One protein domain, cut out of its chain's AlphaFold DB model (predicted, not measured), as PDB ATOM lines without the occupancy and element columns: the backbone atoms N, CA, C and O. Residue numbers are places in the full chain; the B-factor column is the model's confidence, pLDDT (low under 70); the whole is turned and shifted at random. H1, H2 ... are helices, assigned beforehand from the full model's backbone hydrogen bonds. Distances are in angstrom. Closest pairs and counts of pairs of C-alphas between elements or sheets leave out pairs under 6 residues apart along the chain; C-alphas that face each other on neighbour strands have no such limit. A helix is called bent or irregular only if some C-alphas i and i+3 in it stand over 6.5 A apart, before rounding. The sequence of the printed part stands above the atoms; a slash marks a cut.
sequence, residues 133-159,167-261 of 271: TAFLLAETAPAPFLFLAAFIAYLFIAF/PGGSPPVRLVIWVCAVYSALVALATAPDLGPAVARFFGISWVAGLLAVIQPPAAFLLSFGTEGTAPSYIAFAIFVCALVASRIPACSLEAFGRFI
ATOM      1  N   THR A 133      30.481 -15.887  -0.504       55.78
ATOM      2  CA  THR A 133      30.477 -17.339  -0.685       55.78
ATOM      3  C   THR A 133      30.849 -17.996   0.647       55.78
ATOM      4  O   THR A 133      31.635 -17.444   1.418       55.78
ATOM      5  N   ALA A 134      30.310 -19.187   0.930       55.09
ATOM      6  CA  ALA A 134      30.585 -19.922   2.174       55.09
ATOM      7  C   ALA A 134      32.094 -20.094   2.461       55.09
ATOM      8  O   ALA A 134      32.503 -20.191   3.614       55.09
ATOM      9  N   PHE A 135      32.915 -20.071   1.409       54.53
ATOM     10  CA  PHE A 135      34.372 -20.083   1.476       54.53
ATOM     11  C   PHE A 135      34.964 -18.810   2.111       54.53
ATOM     12  O   PHE A 135      35.709 -18.908   3.080       54.53
ATOM     13  N   LEU A 136      34.570 -17.618   1.643       60.50
ATOM     14  CA  LEU A 136      35.009 -16.324   2.197       60.50
ATOM     15  C   LEU A 136      34.559 -16.135   3.654       60.50
ATOM     16  O   LEU A 136      35.238 -15.503   4.459       60.50
ATOM     17  N   LEU A 137      33.416 -16.721   4.003       62.53
ATOM     18  CA  LEU A 137      32.892 -16.726   5.366       62.53
ATOM     19  C   LEU A 137      33.736 -17.587   6.313       62.53
ATOM     20  O   LEU A 137      33.955 -17.213   7.462       62.53
ATOM     21  N   ALA A 138      34.214 -18.735   5.829       62.06
ATOM     22  CA  ALA A 138      35.101 -19.608   6.585       62.06
ATOM     23  C   ALA A 138      36.501 -18.993   6.749       62.06
ATOM     24  O   ALA A 138      37.108 -19.133   7.805       62.06
ATOM     25  N   GLU A 139      36.987 -18.277   5.733       64.31
ATOM     26  CA  GLU A 139      38.305 -17.627   5.740       64.31
ATOM     27  C   GLU A 139      38.369 -16.406   6.673       64.31
ATOM     28  O   GLU A 139      39.418 -16.091   7.231       64.31
ATOM     29  N   THR A 140      37.233 -15.741   6.897       68.50
ATOM     30  CA  THR A 140      37.125 -14.552   7.763       68.50
ATOM     31  C   THR A 140      36.670 -14.865   9.188       68.50
ATOM     32  O   THR A 140      36.583 -13.955  10.017       68.50
ATOM     33  N   ALA A 141      36.382 -16.133   9.497       69.94
ATOM     34  CA  ALA A 141      35.885 -16.530  10.806       69.94
ATOM     35  C   ALA A 141      36.945 -16.268  11.892       69.94
ATOM     36  O   ALA A 141      38.030 -16.851  11.852       69.94
ATOM     37  N   PRO A 142      36.656 -15.430  12.903       78.62
ATOM     38  CA  PRO A 142      37.610 -15.180  13.968       78.62
ATOM     39  C   PRO A 142      37.829 -16.463  14.773       78.62
ATOM     40  O   PRO A 142      36.876 -17.164  15.117       78.62
ATOM     41  N   ALA A 143      39.079 -16.744  15.140       82.75
ATOM     42  CA  ALA A 143      39.443 -17.901  15.957       82.75
ATOM     43  C   ALA A 143      38.496 -18.157  17.158       82.75
ATOM     44  O   ALA A 143      38.021 -19.285  17.280       82.75
ATOM     45  N   PRO A 144      38.129 -17.170  18.011       84.38
ATOM     46  CA  PRO A 144      37.205 -17.406  19.129       84.38
ATOM     47  C   PRO A 144      35.832 -17.954  18.716       84.38
ATOM     48  O   PRO A 144      35.253 -18.742  19.460       84.38
ATOM     49  N   PHE A 145      35.330 -17.599  17.528       83.19
ATOM     50  CA  PHE A 145      34.090 -18.169  17.003       83.19
ATOM     51  C   PHE A 145      34.244 -19.664  16.701       83.19
ATOM     52  O   PHE A 145      33.357 -20.447  17.033       83.19
ATOM     53  N   LEU A 146      35.387 -20.086  16.152       86.12
ATOM     54  CA  LEU A 146      35.670 -21.502  15.894       86.12
ATOM     55  C   LEU A 146      35.762 -22.309  17.195       86.12
ATOM     56  O   LEU A 146      35.174 -23.387  17.285       86.12
ATOM     57  N   PHE A 147      36.433 -21.775  18.222       87.50
ATOM     58  CA  PHE A 147      36.485 -22.405  19.549       87.50
ATOM     59  C   PHE A 147      35.091 -22.554  20.163       87.50
ATOM     60  O   PHE A 147      34.749 -23.637  20.640       87.50
ATOM     61  N   LEU A 148      34.273 -21.497  20.106       85.94
ATOM     62  CA  LEU A 148      32.894 -21.527  20.584       85.94
ATOM     63  C   LEU A 148      32.067 -22.575  19.836       85.94
ATOM     64  O   LEU A 148      31.411 -23.396  20.470       85.94
ATOM     65  N   ALA A 149      32.132 -22.583  18.503       84.56
ATOM     66  CA  ALA A 149      31.401 -23.525  17.664       84.56
ATOM     67  C   ALA A 149      31.808 -24.978  17.950       84.56
ATOM     68  O   ALA A 149      30.942 -25.827  18.150       84.56
ATOM     69  N   ALA A 150      33.111 -25.262  18.046       86.25
ATOM     70  CA  ALA A 150      33.616 -26.593  18.377       86.25
ATOM     71  C   ALA A 150      33.205 -27.036  19.790       86.25
ATOM     72  O   ALA A 150      32.827 -28.189  19.994       86.25
ATOM     73  N   PHE A 151      33.234 -26.127  20.768       85.38
ATOM     74  CA  PHE A 151      32.820 -26.425  22.136       85.38
ATOM     75  C   PHE A 151      31.311 -26.671  22.244       85.38
ATOM     76  O   PHE A 151      30.883 -27.639  22.869       85.38
ATOM     77  N   ILE A 152      30.494 -25.849  21.587       82.38
ATOM     78  CA  ILE A 152      29.046 -26.051  21.501       82.38
ATOM     79  C   ILE A 152      28.740 -27.388  20.807       82.38
ATOM     80  O   ILE A 152      27.960 -28.181  21.334       82.38
ATOM     81  N   ALA A 153      29.402 -27.693  19.684       83.25
ATOM     82  CA  ALA A 153      29.275 -28.979  18.997       83.25
ATOM     83  C   ALA A 153      29.641 -30.156  19.914       83.25
ATOM     84  O   ALA A 153      28.939 -31.162  19.951       83.25
ATOM     85  N   TYR A 154      30.691 -30.012  20.724       81.88
ATOM     86  CA  TYR A 154      31.069 -31.010  21.720       81.88
ATOM     87  C   TYR A 154      29.998 -31.212  22.805       81.88
ATOM     88  O   TYR A 154      29.749 -32.348  23.212       81.88
ATOM     89  N   LEU A 155      29.333 -30.142  23.252       77.69
ATOM     90  CA  LEU A 155      28.238 -30.211  24.228       77.69
ATOM     91  C   LEU A 155      26.949 -30.829  23.663       77.69
ATOM     92  O   LEU A 155      26.160 -31.390  24.434       77.69
ATOM     93  N   PHE A 156      26.751 -30.746  22.343       74.06
ATOM     94  CA  PHE A 156      25.658 -31.407  21.627       74.06
ATOM     95  C   PHE A 156      25.845 -32.922  21.494       74.06
ATOM     96  O   PHE A 156      24.895 -33.636  21.205       74.06
ATOM     97  N   ILE A 157      27.032 -33.469  21.719       71.12
ATOM     98  CA  ILE A 157      27.179 -34.925  21.679       71.12
ATOM     99  C   ILE A 157      26.566 -35.514  22.960       71.12
ATOM    100  O   ILE A 157      26.844 -35.051  24.071       71.12
ATOM    101  N   ALA A 158      25.726 -36.540  22.817       64.38
ATOM    102  CA  ALA A 158      25.113 -37.234  23.944       64.38
ATOM    103  C   ALA A 158      26.186 -37.990  24.752       64.38
ATOM    104  O   ALA A 158      26.802 -38.924  24.258       64.38
ATOM    105  N   PHE A 159      26.432 -37.561  25.994       60.97
ATOM    106  CA  PHE A 159      27.346 -38.234  26.935       60.97
ATOM    107  C   PHE A 159      26.647 -39.298  27.793       60.97
ATOM    108  O   PHE A 159      27.290 -39.965  28.591       60.97
ATOM    109  N   PRO A 167      33.107 -36.522  31.697       52.56
ATOM    110  CA  PRO A 167      33.407 -35.613  30.597       52.56
ATOM    111  C   PRO A 167      34.860 -35.132  30.684       52.56
ATOM    112  O   PRO A 167      35.244 -34.463  31.645       52.56
ATOM    113  N   GLY A 168      35.683 -35.501  29.702       54.84
ATOM    114  CA  GLY A 168      37.040 -34.970  29.563       54.84
ATOM    115  C   GLY A 168      38.177 -35.986  29.465       54.84
ATOM    116  O   GLY A 168      39.325 -35.561  29.479       54.84
ATOM    117  N   GLY A 169      37.923 -37.290  29.346       61.31
ATOM    118  CA  GLY A 169      39.008 -38.267  29.191       61.31
ATOM    119  C   GLY A 169      40.018 -38.230  30.351       61.31
ATOM    120  O   GLY A 169      39.689 -37.809  31.467       61.31
ATOM    121  N   SER A 170      41.248 -38.678  30.094       68.62
ATOM    122  CA  SER A 170      42.333 -38.717  31.083       68.62
ATOM    123  C   SER A 170      42.726 -37.304  31.572       68.62
ATOM    124  O   SER A 170      42.595 -36.328  30.825       68.62
ATOM    125  N   PRO A 171      43.235 -37.152  32.816       77.31
ATOM    126  CA  PRO A 171      43.635 -35.852  33.366       77.31
ATOM    127  C   PRO A 171      44.538 -34.990  32.457       77.31
ATOM    128  O   PRO A 171      44.300 -33.781  32.409       77.31
ATOM    129  N   PRO A 172      45.515 -35.530  31.691       78.88
ATOM    130  CA  PRO A 172      46.316 -34.700  30.788       78.88
ATOM    131  C   PRO A 172      45.502 -34.116  29.628       78.88
ATOM    132  O   PRO A 172      45.714 -32.961  29.267       78.88
ATOM    133  N   VAL A 173      44.536 -34.855  29.074       81.06
ATOM    134  CA  VAL A 173      43.691 -34.360  27.974       81.06
ATOM    135  C   VAL A 173      42.822 -33.197  28.454       81.06
ATOM    136  O   VAL A 173      42.716 -32.185  27.765       81.06
ATOM    137  N   ARG A 174      42.286 -33.276  29.681       81.12
ATOM    138  CA  ARG A 174      41.550 -32.161  30.305       81.12
ATOM    139  C   ARG A 174      42.403 -30.915  30.444       81.12
ATOM    140  O   ARG A 174      41.906 -29.820  30.202       81.12
ATOM    141  N   LEU A 175      43.663 -31.081  30.844       85.00
ATOM    142  CA  LEU A 175      44.586 -29.967  31.009       85.00
ATOM    143  C   LEU A 175      44.893 -29.309  29.662       85.00
ATOM    144  O   LEU A 175      44.827 -28.089  29.573       85.00
ATOM    145  N   VAL A 176      45.135 -30.092  28.607       87.06
ATOM    146  CA  VAL A 176      45.343 -29.559  27.249       87.06
ATOM    147  C   VAL A 176      44.120 -28.772  26.774       87.06
ATOM    148  O   VAL A 176      44.264 -27.632  26.339       87.06
ATOM    149  N   ILE A 177      42.915 -29.333  26.927       86.62
ATOM    150  CA  ILE A 177      41.654 -28.652  26.588       86.62
ATOM    151  C   ILE A 177      41.548 -27.315  27.335       86.62
ATOM    152  O   ILE A 177      41.238 -26.291  26.729       86.62
ATOM    153  N   TRP A 178      41.836 -27.317  28.639       88.12
ATOM    154  CA  TRP A 178      41.787 -26.124  29.483       88.12
ATOM    155  C   TRP A 178      42.812 -25.064  29.087       88.12
ATOM    156  O   TRP A 178      42.463 -23.891  28.987       88.12
ATOM    157  N   VAL A 179      44.057 -25.463  28.836       88.06
ATOM    158  CA  VAL A 179      45.129 -24.550  28.426       88.06
ATOM    159  C   VAL A 179      44.785 -23.903  27.088       88.06
ATOM    160  O   VAL A 179      44.865 -22.682  26.972       88.06
ATOM    161  N   CYS A 180      44.325 -24.683  26.106       88.25
ATOM    162  CA  CYS A 180      43.882 -24.149  24.820       88.25
ATOM    163  C   CYS A 180      42.691 -23.197  24.973       88.25
ATOM    164  O   CYS A 180      42.655 -22.157  24.317       88.25
ATOM    165  N   ALA A 181      41.735 -23.526  25.846       87.75
ATOM    166  CA  ALA A 181      40.553 -22.703  26.057       87.75
ATOM    167  C   ALA A 181      40.869 -21.370  26.753       87.75
ATOM    168  O   ALA A 181      40.355 -20.322  26.364       87.75
ATOM    169  N   VAL A 182      41.750 -21.391  27.755       89.50
ATOM    170  CA  VAL A 182      42.215 -20.180  28.445       89.50
ATOM    171  C   VAL A 182      43.070 -19.332  27.515       89.50
ATOM    172  O   VAL A 182      42.861 -18.125  27.443       89.50
ATOM    173  N   TYR A 183      43.983 -19.949  26.762       88.31
ATOM    174  CA  TYR A 183      44.783 -19.244  25.765       88.31
ATOM    175  C   TYR A 183      43.894 -18.527  24.746       88.31
ATOM    176  O   TYR A 183      44.066 -17.331  24.520       88.31
ATOM    177  N   SER A 184      42.893 -19.208  24.179       87.12
ATOM    178  CA  SER A 184      42.008 -18.584  23.194       87.12
ATOM    179  C   SER A 184      41.111 -17.505  23.799       87.12
ATOM    180  O   SER A 184      40.867 -16.496  23.142       87.12
ATOM    181  N   ALA A 185      40.660 -17.657  25.047       86.94
ATOM    182  CA  ALA A 185      39.930 -16.608  25.760       86.94
ATOM    183  C   ALA A 185      40.804 -15.369  26.014       86.94
ATOM    184  O   ALA A 185      40.341 -14.247  25.830       86.94
ATOM    185  N   LEU A 186      42.075 -15.556  26.381       87.00
ATOM    186  CA  LEU A 186      43.029 -14.458  26.553       87.00
ATOM    187  C   LEU A 186      43.324 -13.755  25.226       87.00
ATOM    188  O   LEU A 186      43.313 -12.528  25.179       87.00
ATOM    189  N   VAL A 187      43.524 -14.514  24.143       85.44
ATOM    190  CA  VAL A 187      43.690 -13.957  22.790       85.44
ATOM    191  C   VAL A 187      42.456 -13.152  22.399       85.44
ATOM    192  O   VAL A 187      42.593 -12.013  21.973       85.44
ATOM    193  N   ALA A 188      41.259 -13.702  22.598       84.94
ATOM    194  CA  ALA A 188      40.001 -13.023  22.304       84.94
ATOM    195  C   ALA A 188      39.840 -11.724  23.107       84.94
ATOM    196  O   ALA A 188      39.396 -10.713  22.572       84.94
ATOM    197  N   LEU A 189      40.241 -11.733  24.380       83.31
ATOM    198  CA  LEU A 189      40.212 -10.548  25.227       83.31
ATOM    199  C   LEU A 189      41.211  -9.483  24.757       83.31
ATOM    200  O   LEU A 189      40.903  -8.295  24.813       83.31
ATOM    201  N   ALA A 190      42.385  -9.903  24.284       82.88
ATOM    202  CA  ALA A 190      43.440  -9.016  23.813       82.88
ATOM    203  C   ALA A 190      43.143  -8.399  22.437       82.88
ATOM    204  O   ALA A 190      43.536  -7.263  22.185       82.88
ATOM    205  N   THR A 191      42.451  -9.124  21.553       76.75
ATOM    206  CA  THR A 191      42.242  -8.710  20.156       76.75
ATOM    207  C   THR A 191      40.866  -8.126  19.864       76.75
ATOM    208  O   THR A 191      40.677  -7.607  18.769       76.75
ATOM    209  N   ALA A 192      39.907  -8.180  20.795       76.06
ATOM    210  CA  ALA A 192      38.567  -7.632  20.591       76.06
ATOM    211  C   ALA A 192      38.493  -6.137  20.988       76.06
ATOM    212  O   ALA A 192      38.352  -5.831  22.179       76.06
ATOM    213  N   PRO A 193      38.528  -5.189  20.027       66.94
ATOM    214  CA  PRO A 193      38.524  -3.753  20.329       66.94
ATOM    215  C   PRO A 193      37.192  -3.283  20.931       66.94
ATOM    216  O   PRO A 193      37.160  -2.385  21.768       66.94
ATOM    217  N   ASP A 194      36.087  -3.935  20.562       69.25
ATOM    218  CA  ASP A 194      34.740  -3.569  21.012       69.25
ATOM    219  C   ASP A 194      34.386  -4.118  22.397       69.25
ATOM    220  O   ASP A 194      33.346  -3.774  22.960       69.25
ATOM    221  N   LEU A 195      35.250  -4.948  22.985       68.06
ATOM    222  CA  LEU A 195      34.952  -5.646  24.232       68.06
ATOM    223  C   LEU A 195      34.952  -4.687  25.431       68.06
ATOM    224  O   LEU A 195      34.039  -4.739  26.253       68.06
ATOM    225  N   GLY A 196      35.897  -3.743  25.488       69.50
ATOM    226  CA  GLY A 196      35.910  -2.672  26.493       69.50
ATOM    227  C   GLY A 196      34.641  -1.804  26.456       69.50
ATOM    228  O   GLY A 196      33.949  -1.707  27.472       69.50
ATOM    229  N   PRO A 197      34.281  -1.215  25.299       70.06
ATOM    230  CA  PRO A 197      33.042  -0.458  25.130       70.06
ATOM    231  C   PRO A 197      31.774  -1.272  25.410       70.06
ATOM    232  O   PRO A 197      30.846  -0.758  26.034       70.06
ATOM    233  N   ALA A 198      31.715  -2.534  24.972       69.31
ATOM    234  CA  ALA A 198      30.566  -3.404  25.209       69.31
ATOM    235  C   ALA A 198      30.380  -3.686  26.703       69.31
ATOM    236  O   ALA A 198      29.292  -3.474  27.234       69.31
ATOM    237  N   VAL A 199      31.446  -4.080  27.407       69.25
ATOM    238  CA  VAL A 199      31.412  -4.331  28.856       69.25
ATOM    239  C   VAL A 199      31.059  -3.055  29.623       69.25
ATOM    240  O   VAL A 199      30.211  -3.094  30.514       69.25
ATOM    241  N   ALA A 200      31.625  -1.907  29.244       75.94
ATOM    242  CA  ALA A 200      31.301  -0.630  29.872       75.94
ATOM    243  C   ALA A 200      29.826  -0.237  29.694       75.94
ATOM    244  O   ALA A 200      29.213   0.250  30.642       75.94
ATOM    245  N   ARG A 201      29.233  -0.488  28.517       75.06
ATOM    246  CA  ARG A 201      27.799  -0.254  28.268       75.06
ATOM    247  C   ARG A 201      26.908  -1.219  29.044       75.06
ATOM    248  O   ARG A 201      25.891  -0.788  29.573       75.06
ATOM    249  N   PHE A 202      27.282  -2.496  29.124       71.19
ATOM    250  CA  PHE A 202      26.488  -3.513  29.816       71.19
ATOM    251  C   PHE A 202      26.477  -3.331  31.335       71.19
ATOM    252  O   PHE A 202      25.429  -3.478  31.956       71.19
ATOM    253  N   PHE A 203      27.625  -3.010  31.937       75.88
ATOM    254  CA  PHE A 203      27.740  -2.872  33.392       75.88
ATOM    255  C   PHE A 203      27.607  -1.425  33.882       75.88
ATOM    256  O   PHE A 203      27.511  -1.201  35.085       75.88
ATOM    257  N   GLY A 204      27.603  -0.438  32.979       75.94
ATOM    258  CA  GLY A 204      27.593   0.985  33.338       75.94
ATOM    259  C   GLY A 204      28.914   1.469  33.949       75.94
ATOM    260  O   GLY A 204      28.946   2.501  34.615       75.94
ATOM    261  N   ILE A 205      30.006   0.724  33.750       80.44
ATOM    262  CA  ILE A 205      31.306   0.972  34.381       80.44
ATOM    263  C   ILE A 205      32.312   1.427  33.318       80.44
ATOM    264  O   ILE A 205      32.909   0.618  32.610       80.44
ATOM    265  N   SER A 206      32.530   2.738  33.214       77.75
ATOM    266  CA  SER A 206      33.371   3.347  32.171       77.75
ATOM    267  C   SER A 206      34.879   3.149  32.372       77.75
ATOM    268  O   SER A 206      35.616   3.087  31.387       77.75
ATOM    269  N   TRP A 207      35.361   2.988  33.612       79.25
ATOM    270  CA  TRP A 207      36.798   2.812  33.886       79.25
ATOM    271  C   TRP A 207      37.353   1.471  33.385       79.25
ATOM    272  O   TRP A 207      38.536   1.372  33.061       79.25
ATOM    273  N   VAL A 208      36.494   0.456  33.255       75.94
ATOM    274  CA  VAL A 208      36.863  -0.871  32.740       75.94
ATOM    275  C   VAL A 208      37.293  -0.784  31.275       75.94
ATOM    276  O   VAL A 208      38.293  -1.390  30.901       75.94
ATOM    277  N   ALA A 209      36.616   0.034  30.460       77.50
ATOM    278  CA  ALA A 209      37.020   0.259  29.071       77.50
ATOM    279  C   ALA A 209      38.419   0.890  28.974       77.50
ATOM    280  O   ALA A 209      39.215   0.480  28.132       77.50
ATOM    281  N   GLY A 210      38.733   1.840  29.863       75.44
ATOM    282  CA  GLY A 210      40.046   2.484  29.919       75.44
ATOM    283  C   GLY A 210      41.171   1.514  30.288       75.44
ATOM    284  O   GLY A 210      42.214   1.512  29.641       75.44
ATOM    285  N   LEU A 211      40.956   0.641  31.278       79.94
ATOM    286  CA  LEU A 211      41.948  -0.374  31.648       79.94
ATOM    287  C   LEU A 211      42.148  -1.433  30.565       79.94
ATOM    288  O   LEU A 211      43.288  -1.810  30.298       79.94
ATOM    289  N   LEU A 212      41.068  -1.899  29.925       77.69
ATOM    290  CA  LEU A 212      41.194  -2.845  28.817       77.69
ATOM    291  C   LEU A 212      41.998  -2.232  27.668       77.69
ATOM    292  O   LEU A 212      42.913  -2.885  27.180       77.69
ATOM    293  N   ALA A 213      41.748  -0.972  27.306       78.75
ATOM    294  CA  ALA A 213      42.479  -0.303  26.229       78.75
ATOM    295  C   ALA A 213      43.998  -0.210  26.486       78.75
ATOM    296  O   ALA A 213      44.784  -0.260  25.543       78.75
ATOM    297  N   VAL A 214      44.425  -0.109  27.751       82.56
ATOM    298  CA  VAL A 214      45.850  -0.073  28.130       82.56
ATOM    299  C   VAL A 214      46.480  -1.471  28.120       82.56
ATOM    300  O   VAL A 214      47.635  -1.626  27.727       82.56
ATOM    301  N   ILE A 215      45.738  -2.495  28.546       82.19
ATOM    302  CA  ILE A 215      46.254  -3.865  28.719       82.19
ATOM    303  C   ILE A 215      46.200  -4.674  27.413       82.19
ATOM    304  O   ILE A 215      47.033  -5.555  27.202       82.19
ATOM    305  N   GLN A 216      45.250  -4.384  26.522       83.75
ATOM    306  CA  GLN A 216      45.025  -5.142  25.289       83.75
ATOM    307  C   GLN A 216      46.236  -5.157  24.334       83.75
ATOM    308  O   GLN A 216      46.641  -6.255  23.949       83.75
ATOM    309  N   PRO A 217      46.879  -4.020  23.990       81.81
ATOM    310  CA  PRO A 217      48.021  -4.019  23.071       81.81
ATOM    311  C   PRO A 217      49.227  -4.861  23.535       81.81
ATOM    312  O   PRO A 217      49.694  -5.693  22.752       81.81
ATOM    313  N   PRO A 218      49.737  -4.730  24.782       81.81
ATOM    314  CA  PRO A 218      50.855  -5.558  25.235       81.81
ATOM    315  C   PRO A 218      50.458  -7.030  25.405       81.81
ATOM    316  O   PRO A 218      51.266  -7.913  25.121       81.81
ATOM    317  N   ALA A 219      49.217  -7.322  25.813       79.44
ATOM    318  CA  ALA A 219      48.728  -8.696  25.895       79.44
ATOM    319  C   ALA A 219      48.662  -9.358  24.510       79.44
ATOM    320  O   ALA A 219      49.097 -10.500  24.363       79.44
ATOM    321  N   ALA A 220      48.182  -8.640  23.489       80.31
ATOM    322  CA  ALA A 220      48.112  -9.137  22.118       80.31
ATOM    323  C   ALA A 220      49.508  -9.473  21.570       80.31
ATOM    324  O   ALA A 220      49.682 -10.522  20.952       80.31
ATOM    325  N   PHE A 221      50.505  -8.633  21.865       79.19
ATOM    326  CA  PHE A 221      51.897  -8.862  21.471       79.19
ATOM    327  C   PHE A 221      52.529 -10.084  22.160       79.19
ATOM    328  O   PHE A 221      53.220 -10.877  21.523       79.19
ATOM    329  N   LEU A 222      52.277 -10.277  23.458       82.56
ATOM    330  CA  LEU A 222      52.789 -11.445  24.186       82.56
ATOM    331  C   LEU A 222      52.132 -12.748  23.711       82.56
ATOM    332  O   LEU A 222      52.804 -13.768  23.566       82.56
ATOM    333  N   LEU A 223      50.824 -12.716  23.443       78.69
ATOM    334  CA  LEU A 223      50.044 -13.886  23.028       78.69
ATOM    335  C   LEU A 223      50.279 -14.292  21.567       78.69
ATOM    336  O   LEU A 223      50.027 -15.449  21.218       78.69
ATOM    337  N   SER A 224      50.773 -13.377  20.726       77.88
ATOM    338  CA  SER A 224      51.203 -13.686  19.361       77.88
ATOM    339  C   SER A 224      52.600 -14.312  19.298       77.88
ATOM    340  O   SER A 224      53.039 -14.691  18.214       77.88
ATOM    341  N   PHE A 225      53.303 -14.458  20.432       79.06
ATOM    342  CA  PHE A 225      54.668 -15.002  20.514       79.06
ATOM    343  C   PHE A 225      55.658 -14.322  19.548       79.06
ATOM    344  O   PHE A 225      56.586 -14.956  19.050       79.06
ATOM    345  N   GLY A 226      55.445 -13.035  19.246       67.94
ATOM    346  CA  GLY A 226      56.254 -12.293  18.275       67.94
ATOM    347  C   GLY A 226      56.035 -12.704  16.812       67.94
ATOM    348  O   GLY A 226      56.780 -12.258  15.945       67.94
ATOM    349  N   THR A 227      55.030 -13.534  16.522       72.56
ATOM    350  CA  THR A 227      54.607 -13.835  15.149       72.56
ATOM    351  C   THR A 227      53.607 -12.788  14.669       72.56
ATOM    352  O   THR A 227      52.653 -12.443  15.371       72.56
ATOM    353  N   GLU A 228      53.817 -12.268  13.464       64.25
ATOM    354  CA  GLU A 228      52.833 -11.418  12.799       64.25
ATOM    355  C   GLU A 228      51.731 -12.314  12.223       64.25
ATOM    356  O   GLU A 228      51.900 -12.954  11.187       64.25
ATOM    357  N   GLY A 229      50.603 -12.419  12.928       67.44
ATOM    358  CA  GLY A 229      49.399 -13.062  12.403       67.44
ATOM    359  C   GLY A 229      48.629 -13.927  13.397       67.44
ATOM    360  O   GLY A 229      48.941 -14.038  14.578       67.44
ATOM    361  N   THR A 230      47.575 -14.563  12.889       76.81
ATOM    362  CA  THR A 230      46.629 -15.396  13.651       76.81
ATOM    363  C   THR A 230      47.021 -16.876  13.698       76.81
ATOM    364  O   THR A 230      46.307 -17.685  14.293       76.81
ATOM    365  N   ALA A 231      48.156 -17.252  13.102       81.62
ATOM    366  CA  ALA A 231      48.658 -18.626  13.051       81.62
ATOM    367  C   ALA A 231      48.664 -19.365  14.411       81.62
ATOM    368  O   ALA A 231      48.128 -20.477  14.463       81.62
ATOM    369  N   PRO A 232      49.169 -18.792  15.529       82.56
ATOM    370  CA  PRO A 232      49.211 -19.522  16.799       82.56
ATOM    371  C   PRO A 232      47.809 -19.838  17.344       82.56
ATOM    372  O   PRO A 232      47.599 -20.897  17.939       82.56
ATOM    373  N   SER A 233      46.816 -18.986  17.069       84.50
ATOM    374  CA  SER A 233      45.426 -19.229  17.472       84.50
ATOM    375  C   SER A 233      44.782 -20.402  16.721       84.50
ATOM    376  O   SER A 233      44.071 -21.200  17.332       84.50
ATOM    377  N   TYR A 234      45.093 -20.573  15.431       84.94
ATOM    378  CA  TYR A 234      44.608 -21.704  14.634       84.94
ATOM    379  C   TYR A 234      45.301 -23.020  14.993       84.94
ATOM    380  O   TYR A 234      44.655 -24.065  15.027       84.94
ATOM    381  N   ILE A 235      46.593 -22.980  15.331       86.94
ATOM    382  CA  ILE A 235      47.309 -24.156  15.846       86.94
ATOM    383  C   ILE A 235      46.696 -24.593  17.181       86.94
ATOM    384  O   ILE A 235      46.371 -25.767  17.359       86.94
ATOM    385  N   ALA A 236      46.462 -23.648  18.097       87.50
ATOM    386  CA  ALA A 236      45.784 -23.930  19.359       87.50
ATOM    387  C   ALA A 236      44.369 -24.492  19.140       87.50
ATOM    388  O   ALA A 236      43.943 -25.374  19.885       87.50
ATOM    389  N   PHE A 237      43.657 -24.029  18.107       86.94
ATOM    390  CA  PHE A 237      42.348 -24.560  17.731       86.94
ATOM    391  C   PHE A 237      42.432 -26.011  17.247       86.94
ATOM    392  O   PHE A 237      41.671 -26.854  17.718       86.94
ATOM    393  N   ALA A 238      43.383 -26.334  16.366       88.12
ATOM    394  CA  ALA A 238      43.589 -27.704  15.906       88.12
ATOM    395  C   ALA A 238      43.897 -28.648  17.082       88.12
ATOM    396  O   ALA A 238      43.298 -29.717  17.193       88.12
ATOM    397  N   ILE A 239      44.763 -28.222  18.011       88.88
ATOM    398  CA  ILE A 239      45.074 -28.978  19.235       88.88
ATOM    399  C   ILE A 239      43.820 -29.153  20.098       88.88
ATOM    400  O   ILE A 239      43.562 -30.255  20.580       88.88
ATOM    401  N   PHE A 240      43.016 -28.102  20.264       88.94
ATOM    402  CA  PHE A 240      41.773 -28.150  21.028       88.94
ATOM    403  C   PHE A 240      40.776 -29.153  20.444       88.94
ATOM    404  O   PHE A 240      40.264 -29.994  21.179       88.94
ATOM    405  N   VAL A 241      40.544 -29.130  19.128       87.81
ATOM    406  CA  VAL A 241      39.651 -30.084  18.451       87.81
ATOM    407  C   VAL A 241      40.172 -31.512  18.598       87.81
ATOM    408  O   VAL A 241      39.418 -32.397  19.002       87.81
ATOM    409  N   CYS A 242      41.464 -31.741  18.352       86.81
ATOM    410  CA  CYS A 242      42.084 -33.050  18.547       86.81
ATOM    411  C   CYS A 242      41.942 -33.538  19.994       86.81
ATOM    412  O   CYS A 242      41.638 -34.707  20.215       86.81
ATOM    413  N   ALA A 243      42.104 -32.656  20.983       84.81
ATOM    414  CA  ALA A 243      41.945 -32.996  22.392       84.81
ATOM    415  C   ALA A 243      40.479 -33.288  22.759       84.81
ATOM    416  O   ALA A 243      40.213 -34.229  23.505       84.81
ATOM    417  N   LEU A 244      39.514 -32.551  22.194       84.00
ATOM    418  CA  LEU A 244      38.086 -32.842  22.351       84.00
ATOM    419  C   LEU A 244      37.729 -34.217  21.778       84.00
ATOM    420  O   LEU A 244      37.018 -34.974  22.438       84.00
ATOM    421  N   VAL A 245      38.249 -34.565  20.601       83.38
ATOM    422  CA  VAL A 245      38.058 -35.892  19.992       83.38
ATOM    423  C   VAL A 245      38.748 -36.972  20.827       83.38
ATOM    424  O   VAL A 245      38.122 -37.968  21.175       83.38
ATOM    425  N   ALA A 246      39.999 -36.755  21.237       80.69
ATOM    426  CA  ALA A 246      40.745 -37.691  22.078       80.69
ATOM    427  C   ALA A 246      40.070 -37.926  23.437       80.69
ATOM    428  O   ALA A 246      40.114 -39.036  23.959       80.69
ATOM    429  N   SER A 247      39.382 -36.918  23.987       77.94
ATOM    430  CA  SER A 247      38.624 -37.050  25.238       77.94
ATOM    431  C   SER A 247      37.459 -38.043  25.159       77.94
ATOM    432  O   SER A 247      36.942 -38.438  26.201       77.94
ATOM    433  N   ARG A 248      37.052 -38.432  23.940       72.25
ATOM    434  CA  ARG A 248      36.002 -39.425  23.666       72.25
ATOM    435  C   ARG A 248      36.529 -40.843  23.540       72.25
ATOM    436  O   ARG A 248      35.746 -41.783  23.569       72.25
ATOM    437  N   ILE A 249      37.830 -41.003  23.327       68.06
ATOM    438  CA  ILE A 249      38.404 -42.326  23.137       68.06
ATOM    439  C   ILE A 249      38.468 -42.984  24.520       68.06
ATOM    440  O   ILE A 249      39.086 -42.418  25.429       68.06
ATOM    441  N   PRO A 250      37.843 -44.162  24.715       63.38
ATOM    442  CA  PRO A 250      37.900 -44.844  25.997       63.38
ATOM    443  C   PRO A 250      39.365 -45.107  26.358       63.38
ATOM    444  O   PRO A 250      40.144 -45.565  25.522       63.38
ATOM    445  N   ALA A 251      39.751 -44.843  27.609       58.06
ATOM    446  CA  ALA A 251      41.146 -44.953  28.057       58.06
ATOM    447  C   ALA A 251      41.774 -46.330  27.741       58.06
ATOM    448  O   ALA A 251      42.959 -46.419  27.429       58.06
ATOM    449  N   CYS A 252      40.952 -47.385  27.714       51.66
ATOM    450  CA  CYS A 252      41.344 -48.747  27.340       51.66
ATOM    451  C   CYS A 252      41.812 -48.867  25.871       51.66
ATOM    452  O   CYS A 252      42.769 -49.578  25.573       51.66
ATOM    453  N   SER A 253      41.192 -48.124  24.946       57.28
ATOM    454  CA  SER A 253      41.606 -48.054  23.536       57.28
ATOM    455  C   SER A 253      42.936 -47.317  23.375       57.28
ATOM    456  O   SER A 253      43.745 -47.695  22.531       57.28
ATOM    457  N   LEU A 254      43.183 -46.304  24.204       55.41
ATOM    458  CA  LEU A 254      44.405 -45.503  24.175       55.41
ATOM    459  C   LEU A 254      45.604 -46.273  24.748       55.41
ATOM    460  O   LEU A 254      46.703 -46.168  24.213       55.41
ATOM    461  N   GLU A 255      45.394 -47.120  25.761       58.19
ATOM    462  CA  GLU A 255      46.402 -48.083  26.227       58.19
ATOM    463  C   GLU A 255      46.665 -49.198  25.209       58.19
ATOM    464  O   GLU A 255      47.813 -49.600  25.021       58.19
ATOM    465  N   ALA A 256      45.626 -49.695  24.529       54.59
ATOM    466  CA  ALA A 256      45.778 -50.686  23.466       54.59
ATOM    467  C   ALA A 256      46.543 -50.110  22.263       54.59
ATOM    468  O   ALA A 256      47.442 -50.761  21.741       54.59
ATOM    469  N   PHE A 257      46.250 -48.867  21.876       58.69
ATOM    470  CA  PHE A 257      46.971 -48.140  20.835       58.69
ATOM    471  C   PHE A 257      48.390 -47.762  21.279       58.69
ATOM    472  O   PHE A 257      49.329 -47.884  20.503       58.69
ATOM    473  N   GLY A 258      48.582 -47.407  22.552       58.09
ATOM    474  CA  GLY A 258      49.895 -47.201  23.162       58.09
ATOM    475  C   GLY A 258      50.749 -48.473  23.190       58.09
ATOM    476  O   GLY A 258      51.947 -48.389  22.954       58.09
ATOM    477  N   ARG A 259      50.147 -49.655  23.386       56.72
ATOM    478  CA  ARG A 259      50.806 -50.966  23.192       56.72
ATOM    479  C   ARG A 259      51.005 -51.345  21.728       56.72
ATOM    480  O   ARG A 259      51.790 -52.236  21.442       56.72
ATOM    481  N   PHE A 260      50.257 -50.737  20.817       58.56
ATOM    482  CA  PHE A 260      50.394 -50.979  19.385       58.56
ATOM    483  C   PHE A 260      51.509 -50.114  18.779       58.56
ATOM    484  O   PHE A 260      52.260 -50.577  17.929       58.56
ATOM    485  N   ILE A 261      51.643 -48.868  19.248       67.44
ATOM    486  CA  ILE A 261      52.703 -47.924  18.862       67.44
ATOM    487  C   ILE A 261      53.988 -48.176  19.656       67.44
ATOM    488  O   ILE A 261      55.088 -48.090  19.113       67.44
TER     489      ILE A 261
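This is residues 133 to 159 and 167 to 261 of the 271 residues of an uncharacterized protein of Rhizobium sp. BK251 (UniProt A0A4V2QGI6). Three helices, H2, H3 and H6, form a small up-and-down bundle with their centres in a triangle; the helical hairpin of H4 and H5 packs on one end of H3, and H7 lies beyond the other end of the bundle, where residues 255 to 261 stick out. H1 is set off to one side and touches no helix. The printed part has 122 residues with seven named helices, H1 to H7 in order along the chain, and no named strand; the class is all helix. The whole is loose, with a radius of gyration of the C-alphas of 17.8 A, and elongated, spanning 56 by 33 by 31 A.

H1 is residues 134 to 139, beginning at C-alpha 134 (30.585, -19.922, 2.174). H2 is residues 143 to 156, 20.1 A long. H3, the longest helix, is residues 171 to 191, running 30.2 A from C-alpha 171 at (43.635, -35.852, 33.366). H4 is residues 195 to 203. H5 is residues 206 to 223, 25.7 A long, with a kink of 42 degrees near residue 217; it is only just irregular, with C-alphas 214 and 217 6.8 A apart. H6 is residues 231 to 246, 22.5 A long. H7 is residues 251 to 261, ending at C-alpha 261 (52.703, -47.924, 18.862).

H2, H3 and H6 are a bundle, up and down, each running against the one before it in the chain. H3 is the hub, touching three helices. It touches H6 at a shallow tilt of 31 degrees, opposite ways, closest at the C-alphas of Ile 177 and Phe 240, 5.6 A apart. H2 touches H3 with residues 143 to 147 alone, at a steep tilt of 40 degrees, opposite ways; the closest C-alphas, of Pro 144 and Ala 188, are 6.1 A apart. H2 touches H6 at a shallow tilt of 9 degrees, the same way, closest at the C-alphas of Ala 143 and Ser 233, 6.3 A apart. H5 touches H3 with residues 215 to 223 alone, at a steep tilt of 61 degrees, with the C-alphas of Ala 190 and Gln 216 closest at 4.4 A. H4 and H5 are a helical hairpin at a shallow tilt of 30 degrees, closest at the C-alphas of Gly 196 and Ala 209, 4.1 A apart. H1 and H7 touch no helix. Every O i to N i+4 pair is within hydrogen-bond range in H1, H2, H3, H4, H6 and H7, and 11 of 14 are in H5.

The C-alphas farthest apart, of Gly 204 and Phe 260, are 58.4 A apart. Residues 160 to 166 are not printed, and C-alphas 159 and 167 are 7.6 A apart across this cut, which lies in the link from H2 to H3. Of the links printed whole, H5 to H6 is short and the others are tight. The mean pLDDT of the printed part is 75.8; 37 residues are under 70, among them residues 133 to 141 and 249 to 261.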